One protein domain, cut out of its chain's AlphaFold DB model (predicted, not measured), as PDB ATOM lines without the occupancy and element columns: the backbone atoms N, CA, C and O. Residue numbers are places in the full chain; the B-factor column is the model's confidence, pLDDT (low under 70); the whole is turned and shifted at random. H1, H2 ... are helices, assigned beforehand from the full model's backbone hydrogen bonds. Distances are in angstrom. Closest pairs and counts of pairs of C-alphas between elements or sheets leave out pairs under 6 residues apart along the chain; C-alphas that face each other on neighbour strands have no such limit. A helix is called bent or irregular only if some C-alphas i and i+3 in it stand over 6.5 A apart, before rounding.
ATOM      1  N   ARG A   2    -146.402  18.170  -0.948       80.00
ATOM      2  CA  ARG A   2    -146.504  16.728  -0.611       80.00
ATOM      3  C   ARG A   2    -145.566  15.825  -1.433       80.00
ATOM      4  O   ARG A   2    -144.905  14.972  -0.852       80.00
ATOM      5  N   GLY A   3    -145.428  16.073  -2.741       85.44
ATOM      6  CA  GLY A   3    -144.520  15.299  -3.598       85.44
ATOM      7  C   GLY A   3    -143.061  15.321  -3.137       85.44
ATOM      8  O   GLY A   3    -142.441  14.269  -3.053       85.44
ATOM      9  N   TYR A   4    -142.534  16.480  -2.726       89.88
ATOM     10  CA  TYR A   4    -141.180  16.579  -2.166       89.88
ATOM     11  C   TYR A   4    -140.999  15.687  -0.929       89.88
ATOM     12  O   TYR A   4    -140.059  14.897  -0.869       89.88
ATOM     13  N   HIS A   5    -141.924  15.783   0.031       89.44
ATOM     14  CA  HIS A   5    -141.889  15.000   1.267       89.44
ATOM     15  C   HIS A   5    -141.866  13.492   0.987       89.44
ATOM     16  O   HIS A   5    -141.000  12.779   1.496       89.44
ATOM     17  N   TYR A   6    -142.770  13.011   0.129       90.50
ATOM     18  CA  TYR A   6    -142.840  11.589  -0.192       90.50
ATOM     19  C   TYR A   6    -141.656  11.111  -1.034       90.50
ATOM     20  O   TYR A   6    -141.120  10.048  -0.732       90.50
ATOM     21  N   LYS A   7    -141.179  11.882  -2.026       93.00
ATOM     22  CA  LYS A   7    -139.949  11.544  -2.769       93.00
ATOM     23  C   LYS A   7    -138.759  11.394  -1.813       93.00
ATOM     24  O   LYS A   7    -138.042  10.399  -1.887       93.00
ATOM     25  N   ALA A   8    -138.597  12.334  -0.876       92.19
ATOM     26  CA  ALA A   8    -137.500  12.311   0.085       92.19
ATOM     27  C   ALA A   8    -137.501  11.042   0.955       92.19
ATOM     28  O   ALA A   8    -136.442  10.456   1.186       92.19
ATOM     29  N   GLN A   9    -138.680  10.593   1.395       90.88
ATOM     30  CA  GLN A   9    -138.831   9.362   2.173       90.88
ATOM     31  C   GLN A   9    -138.672   8.095   1.318       90.88
ATOM     32  O   GLN A   9    -137.933   7.188   1.697       90.88
ATOM     33  N   LEU A  10    -139.328   8.027   0.153       92.44
ATOM     34  CA  LEU A  10    -139.306   6.861  -0.739       92.44
ATOM     35  C   LEU A  10    -137.885   6.549  -1.228       92.44
ATOM     36  O   LEU A  10    -137.436   5.395  -1.182       92.44
ATOM     37  N   PHE A  11    -137.162   7.585  -1.652       92.12
ATOM     38  CA  PHE A  11    -135.827   7.460  -2.240       92.12
ATOM     39  C   PHE A  11    -134.702   7.651  -1.227       92.12
ATOM     40  O   PHE A  11    -133.535   7.613  -1.606       92.12
ATOM     41  N   GLY A  12    -135.036   7.841   0.056       91.12
ATOM     42  CA  GLY A  12    -134.049   7.965   1.124       91.12
ATOM     43  C   GLY A  12    -133.067   9.109   0.882       91.12
ATOM     44  O   GLY A  12    -131.879   8.956   1.157       91.12
ATOM     45  N   TRP A  13    -133.547  10.246   0.371       92.94
ATOM     46  CA  TRP A  13    -132.721  11.404   0.007       92.94
ATOM     47  C   TRP A  13    -131.825  11.896   1.146       92.94
ATOM     48  O   TRP A  13    -130.748  12.413   0.894       92.94
ATOM     49  N   TYR A  14    -132.227  11.678   2.394       92.19
ATOM     50  CA  TYR A  14    -131.476  12.071   3.587       92.19
ATOM     51  C   TYR A  14    -130.916  10.883   4.376       92.19
ATOM     52  O   TYR A  14    -130.622  11.008   5.560       92.19
ATOM     53  N   SER A  15    -130.809   9.706   3.757       88.88
ATOM     54  CA  SER A  15    -130.317   8.500   4.438       88.88
ATOM     55  C   SER A  15    -128.809   8.524   4.711       88.88
ATOM     56  O   SER A  15    -128.331   7.762   5.548       88.88
ATOM     57  N   GLN A  16    -128.059   9.382   4.017       87.06
ATOM     58  CA  GLN A  16    -126.607   9.514   4.132       87.06
ATOM     59  C   GLN A  16    -126.193  10.977   3.961       87.06
ATOM     60  O   GLN A  16    -126.840  11.718   3.226       87.06
ATOM     61  N   SER A  17    -125.095  11.386   4.608       88.88
ATOM     62  CA  SER A  17    -124.511  12.735   4.478       88.88
ATOM     63  C   SER A  17    -125.512  13.880   4.706       88.88
ATOM     64  O   SER A  17    -125.487  14.885   3.991       88.88
ATOM     65  N   THR A  18    -126.399  13.729   5.695       90.38
ATOM     66  CA  THR A  18    -127.532  14.632   5.953       90.38
ATOM     67  C   THR A  18    -127.120  16.097   6.031       90.38
ATOM     68  O   THR A  18    -127.718  16.912   5.335       90.38
ATOM     69  N   ASP A  19    -126.065  16.436   6.773       91.62
ATOM     70  CA  ASP A  19    -125.615  17.827   6.936       91.62
ATOM     71  C   ASP A  19    -125.196  18.463   5.604       91.62
ATOM     72  O   ASP A  19    -125.600  19.579   5.270       91.62
ATOM     73  N   THR A  20    -124.440  17.727   4.783       92.69
ATOM     74  CA  THR A  20    -124.051  18.174   3.439       92.69
ATOM     75  C   THR A  20    -125.277  18.408   2.559       92.69
ATOM     76  O   THR A  20    -125.330  19.382   1.809       92.69
ATOM     77  N   ILE A  21    -126.268  17.522   2.647       93.75
ATOM     78  CA  ILE A  21    -127.495  17.605   1.854       93.75
ATOM     79  C   ILE A  21    -128.356  18.786   2.301       93.75
ATOM     80  O   ILE A  21    -128.845  19.525   1.450       93.75
ATOM     81  N   VAL A  22    -128.497  19.008   3.607       93.12
ATOM     82  CA  VAL A  22    -129.225  20.157   4.162       93.12
ATOM     83  C   VAL A  22    -128.577  21.470   3.718       93.12
ATOM     84  O   VAL A  22    -129.285  22.345   3.222       93.12
ATOM     85  N   ASN A  23    -127.248  21.585   3.789       92.88
ATOM     86  CA  ASN A  23    -126.526  22.779   3.336       92.88
ATOM     87  C   ASN A  23    -126.717  23.045   1.834       92.88
ATOM     88  O   ASN A  23    -126.986  24.177   1.428       92.88
ATOM     89  N   ALA A  24    -126.626  22.007   1.000       91.75
ATOM     90  CA  ALA A  24    -126.843  22.141  -0.439       91.75
ATOM     91  C   ALA A  24    -128.284  22.567  -0.764       91.75
ATOM     92  O   ALA A  24    -128.503  23.467  -1.576       91.75
ATOM     93  N   LEU A  25    -129.272  21.961  -0.099       91.94
ATOM     94  CA  LEU A  25    -130.680  22.299  -0.293       91.94
ATOM     95  C   LEU A  25    -131.016  23.697   0.223       91.94
ATOM     96  O   LEU A  25    -131.820  24.377  -0.408       91.94
ATOM     97  N   HIS A  26    -130.377  24.167   1.295       89.94
ATOM     98  CA  HIS A  26    -130.488  25.560   1.724       89.94
ATOM     99  C   HIS A  26    -130.031  26.518   0.611       89.94
ATOM    100  O   HIS A  26    -130.713  27.495   0.321       89.94
ATOM    101  N   GLY A  27    -128.932  26.207  -0.085       88.81
ATOM    102  CA  GLY A  27    -128.470  26.993  -1.235       88.81
ATOM    103  C   GLY A  27    -129.396  26.936  -2.458       88.81
ATOM    104  O   GLY A  27    -129.494  27.916  -3.197       88.81
ATOM    105  N   LEU A  28    -130.081  25.811  -2.684       87.94
ATOM    106  CA  LEU A  28    -131.037  25.645  -3.786       87.94
ATOM    107  C   LEU A  28    -132.376  26.341  -3.502       87.94
ATOM    108  O   LEU A  28    -132.886  27.062  -4.352       87.94
ATOM    109  N   MET A  29    -132.924  26.148  -2.301       85.31
ATOM    110  CA  MET A  29    -134.238  26.664  -1.898       85.31
ATOM    111  C   MET A  29    -134.189  28.101  -1.369       85.31
ATOM    112  O   MET A  29    -135.210  28.779  -1.369       85.31
ATOM    113  N   GLY A  30    -133.024  28.575  -0.920       81.88
ATOM    114  CA  GLY A  30    -132.834  29.934  -0.408       81.88
ATOM    115  C   GLY A  30    -132.804  31.016  -1.492       81.88
ATOM    116  O   GLY A  30    -132.695  32.198  -1.175       81.88
ATOM    117  N   LYS A  31    -132.888  30.638  -2.772       82.06
ATOM    118  CA  LYS A  31    -132.975  31.570  -3.902       82.06
ATOM    119  C   LYS A  31    -134.424  31.992  -4.131       82.06
ATOM    120  O   LYS A  31    -135.345  31.198  -3.956       82.06
ATOM    121  N   VAL A  32    -134.627  33.230  -4.583       80.69
ATOM    122  CA  VAL A  32    -135.951  33.703  -5.010       80.69
ATOM    123  C   VAL A  32    -136.450  32.802  -6.138       80.69
ATOM    124  O   VAL A  32    -135.796  32.681  -7.172       80.69
ATOM    125  N   CYS A  33    -137.603  32.170  -5.930       79.00
ATOM    126  CA  CYS A  33    -138.163  31.199  -6.861       79.00
ATOM    127  C   CYS A  33    -139.566  31.652  -7.307       79.00
ATOM    128  O   CYS A  33    -140.567  31.282  -6.690       79.00
ATOM    129  N   PRO A  34    -139.662  32.498  -8.352       75.25
ATOM    130  CA  PRO A  34    -140.934  33.091  -8.776       75.25
ATOM    131  C   PRO A  34    -141.926  32.057  -9.337       75.25
ATOM    132  O   PRO A  34    -143.126  32.300  -9.324       75.25
ATOM    133  N   GLY A  35    -141.439  30.890  -9.776       76.62
ATOM    134  CA  GLY A  35    -142.256  29.762 -10.243       76.62
ATOM    135  C   GLY A  35    -142.720  28.796  -9.144       76.62
ATOM    136  O   GLY A  35    -143.275  27.746  -9.458       76.62
ATOM    137  N   GLY A  36    -142.486  29.110  -7.865       83.69
ATOM    138  CA  GLY A  36    -142.814  28.232  -6.740       83.69
ATOM    139  C   GLY A  36    -141.671  27.290  -6.348       83.69
ATOM    140  O   GLY A  36    -140.501  27.591  -6.552       83.69
ATOM    141  N   PHE A  37    -141.995  26.161  -5.713       86.50
ATOM    142  CA  PHE A  37    -140.988  25.256  -5.143       86.50
ATOM    143  C   PHE A  37    -140.103  24.603  -6.236       86.50
ATOM    144  O   PHE A  37    -140.659  23.963  -7.134       86.50
ATOM    145  N   PRO A  38    -138.755  24.665  -6.147       89.25
ATOM    146  CA  PRO A  38    -137.835  24.234  -7.210       89.25
ATOM    147  C   PRO A  38    -137.632  22.709  -7.251       89.25
ATOM    148  O   PRO A  38    -136.531  22.191  -7.068       89.25
ATOM    149  N   ILE A  39    -138.703  21.941  -7.478       89.88
ATOM    150  CA  ILE A  39    -138.645  20.470  -7.417       89.88
ATOM    151  C   ILE A  39    -137.700  19.866  -8.463       89.88
ATOM    152  O   ILE A  39    -137.038  18.871  -8.178       89.88
ATOM    153  N   ASN A  40    -137.600  20.463  -9.652       90.00
ATOM    154  CA  ASN A  40    -136.732  19.955 -10.716       90.00
ATOM    155  C   ASN A  40    -135.249  20.100 -10.359       90.00
ATOM    156  O   ASN A  40    -134.487  19.160 -10.571       90.00
ATOM    157  N   ASP A  41    -134.861  21.206  -9.721       91.31
ATOM    158  CA  ASP A  41    -133.486  21.415  -9.258       91.31
ATOM    159  C   ASP A  41    -133.125  20.431  -8.141       91.31
ATOM    160  O   ASP A  41    -132.044  19.844  -8.133       91.31
ATOM    161  N   VAL A  42    -134.068  20.177  -7.228       92.75
ATOM    162  CA  VAL A  42    -133.927  19.148  -6.191       92.75
ATOM    163  C   VAL A  42    -133.758  17.759  -6.822       92.75
ATOM    164  O   VAL A  42    -132.858  17.010  -6.438       92.75
ATOM    165  N   LYS A  43    -134.593  17.402  -7.809       93.25
ATOM    166  CA  LYS A  43    -134.492  16.121  -8.532       93.25
ATOM    167  C   LYS A  43    -133.148  15.991  -9.246       93.25
ATOM    168  O   LYS A  43    -132.552  14.918  -9.186       93.25
ATOM    169  N   ALA A  44    -132.672  17.058  -9.885       93.31
ATOM    170  CA  ALA A  44    -131.376  17.089 -10.557       93.31
ATOM    171  C   ALA A  44    -130.225  16.896  -9.561       93.31
ATOM    172  O   ALA A  44    -129.329  16.092  -9.812       93.31
ATOM    173  N   TYR A  45    -130.285  17.552  -8.400       94.12
ATOM    174  CA  TYR A  45    -129.298  17.392  -7.335       94.12
ATOM    175  C   TYR A  45    -129.199  15.941  -6.842       94.12
ATOM    176  O   TYR A  45    -128.102  15.386  -6.773       94.12
ATOM    177  N   PHE A  46    -130.329  15.295  -6.535       94.12
ATOM    178  CA  PHE A  46    -130.319  13.897  -6.087       94.12
ATOM    179  C   PHE A  46    -129.987  12.912  -7.213       94.12
ATOM    180  O   PHE A  46    -129.229  11.968  -6.988       94.12
ATOM    181  N   GLY A  47    -130.485  13.156  -8.427       92.19
ATOM    182  CA  GLY A  47    -130.181  12.349  -9.610       92.19
ATOM    183  C   GLY A  47    -128.694  12.368  -9.969       92.19
ATOM    184  O   GLY A  47    -128.112  11.316 -10.224       92.19
ATOM    185  N   GLY A  48    -128.043  13.533  -9.888       90.38
ATOM    186  CA  GLY A  48    -126.599  13.679 -10.110       90.38
ATOM    187  C   GLY A  48    -125.731  12.928  -9.094       90.38
ATOM    188  O   GLY A  48    -124.567  12.648  -9.364       90.38
ATOM    189  N   ARG A  49    -126.301  12.546  -7.944       89.44
ATOM    190  CA  ARG A  49    -125.654  11.728  -6.905       89.44
ATOM    191  C   ARG A  49    -126.003  10.237  -7.021       89.44
ATOM    192  O   ARG A  49    -125.761   9.484  -6.083       89.44
ATOM    193  N   GLY A  50    -126.604   9.817  -8.139       86.81
ATOM    194  CA  GLY A  50    -127.049   8.440  -8.374       86.81
ATOM    195  C   GLY A  50    -128.327   8.052  -7.621       86.81
ATOM    196  O   GLY A  50    -128.712   6.884  -7.623       86.81
ATOM    197  N   GLY A  51    -128.992   9.011  -6.969       87.62
ATOM    198  CA  GLY A  51    -130.242   8.789  -6.253       87.62
ATOM    199  C   GLY A  51    -131.445   8.698  -7.191       87.62
ATOM    200  O   GLY A  51    -131.491   9.318  -8.253       87.62
ATOM    201  N   GLN A  52    -132.466   7.952  -6.773       91.38
ATOM    202  CA  GLN A  52    -133.764   7.968  -7.446       91.38
ATOM    203  C   GLN A  52    -134.498   9.284  -7.152       91.38
ATOM    204  O   GLN A  52    -134.374   9.847  -6.065       91.38
ATOM    205  N   SER A  53    -135.267   9.782  -8.120       91.75
ATOM    206  CA  SER A  53    -135.969  11.071  -8.007       91.75
ATOM    207  C   SER A  53    -137.410  11.045  -8.531       91.75
ATOM    208  O   SER A  53    -138.163  12.009  -8.360       91.75
ATOM    209  N   GLU A  54    -137.831   9.922  -9.113       93.19
ATOM    210  CA  GLU A  54    -139.166   9.714  -9.667       93.19
ATOM    211  C   GLU A  54    -139.693   8.339  -9.302       93.19
ATOM    212  O   GLU A  54    -138.953   7.349  -9.334       93.19
TER     213      GLU A  54
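What this domain is: This is residues 2 to 54 of the 201 residues of an uncharacterized protein of Rhodocyclaceae bacterium (UniProt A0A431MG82). Three short helices stand in a triangle with few contacts between them: H1 and H3 run the same way, nearly side by side, and H2 makes the third corner, slanted and running opposite to H3. The loop between H2 and H3 sticks out with residues 30 to 36, while the tail, residues 49 to 54, folds back from the end of H3 toward H1. The printed part has 53 residues, with named helices H1, H2 and H3 in that order along the chain and no named strand; the class is all helix. The whole is compact, with a radius of gyration of the C-alphas of 10.7 A, and spans 29 by 21 by 18 A.

Where its parts are: H1 is residues 2 to 10, from C-alpha 2 at (-146.504, 16.728, -0.611) to C-alpha 10, 12.2 A away. H2, the longest helix by residues, is residues 18 to 29, and measures 15.9 A from C-alpha 18 at (-127.532, 14.632, 5.953) to C-alpha 29. H3 is residues 39 to 48, 14.1 A from its first to its last C-alpha, and ends with C-alpha 48 at (-126.599, 13.679, -10.110). No helix is bent or irregular.

How they stand to each other: H1 touches no helix and is apart from H2, the next helix along the chain. H1 and H3 are close but not clearly touching; their closest C-alphas, those of Tyr 4 and Ile 39, are 7.0 A apart. Their lines stand at a shallow tilt of 18 degrees, and they run the same way, centre to centre 12.6 A. H2 and H3 only just touch, with 3 pairs of C-alphas within 8 A, and H2 does so with residues 25 to 28 alone. Their closest C-alphas are those of Leu 28 and Asp 41, 7.3 A apart. They form a helical hairpin, running opposite ways at a steep tilt of 41 degrees, with centres 11.9 A apart. In H1, H2 and H3 every O i to N i+4 pair is within hydrogen-bond range.

The domain as a whole: The two C-alphas farthest apart, those of Gln 16 and Pro 34, are 30.5 A apart, and each lies in a stretch that stands free: residues 15 to 20, of which 18 to 20 belong to H2, and residues 30 to 36. Without these stretches the body has 40 residues and spans 23 by 22 by 16 A. The first and last printed C-alphas, those of Arg 2 and Glu 54, are 13.6 A apart. The links H1 to H2, of 7 residues, and H2 to H3, of 9 residues, are short but not tight, and no link is long. The printed part has no cut. The mean pLDDT of the printed part is 89.1, and no printed residue is under 70.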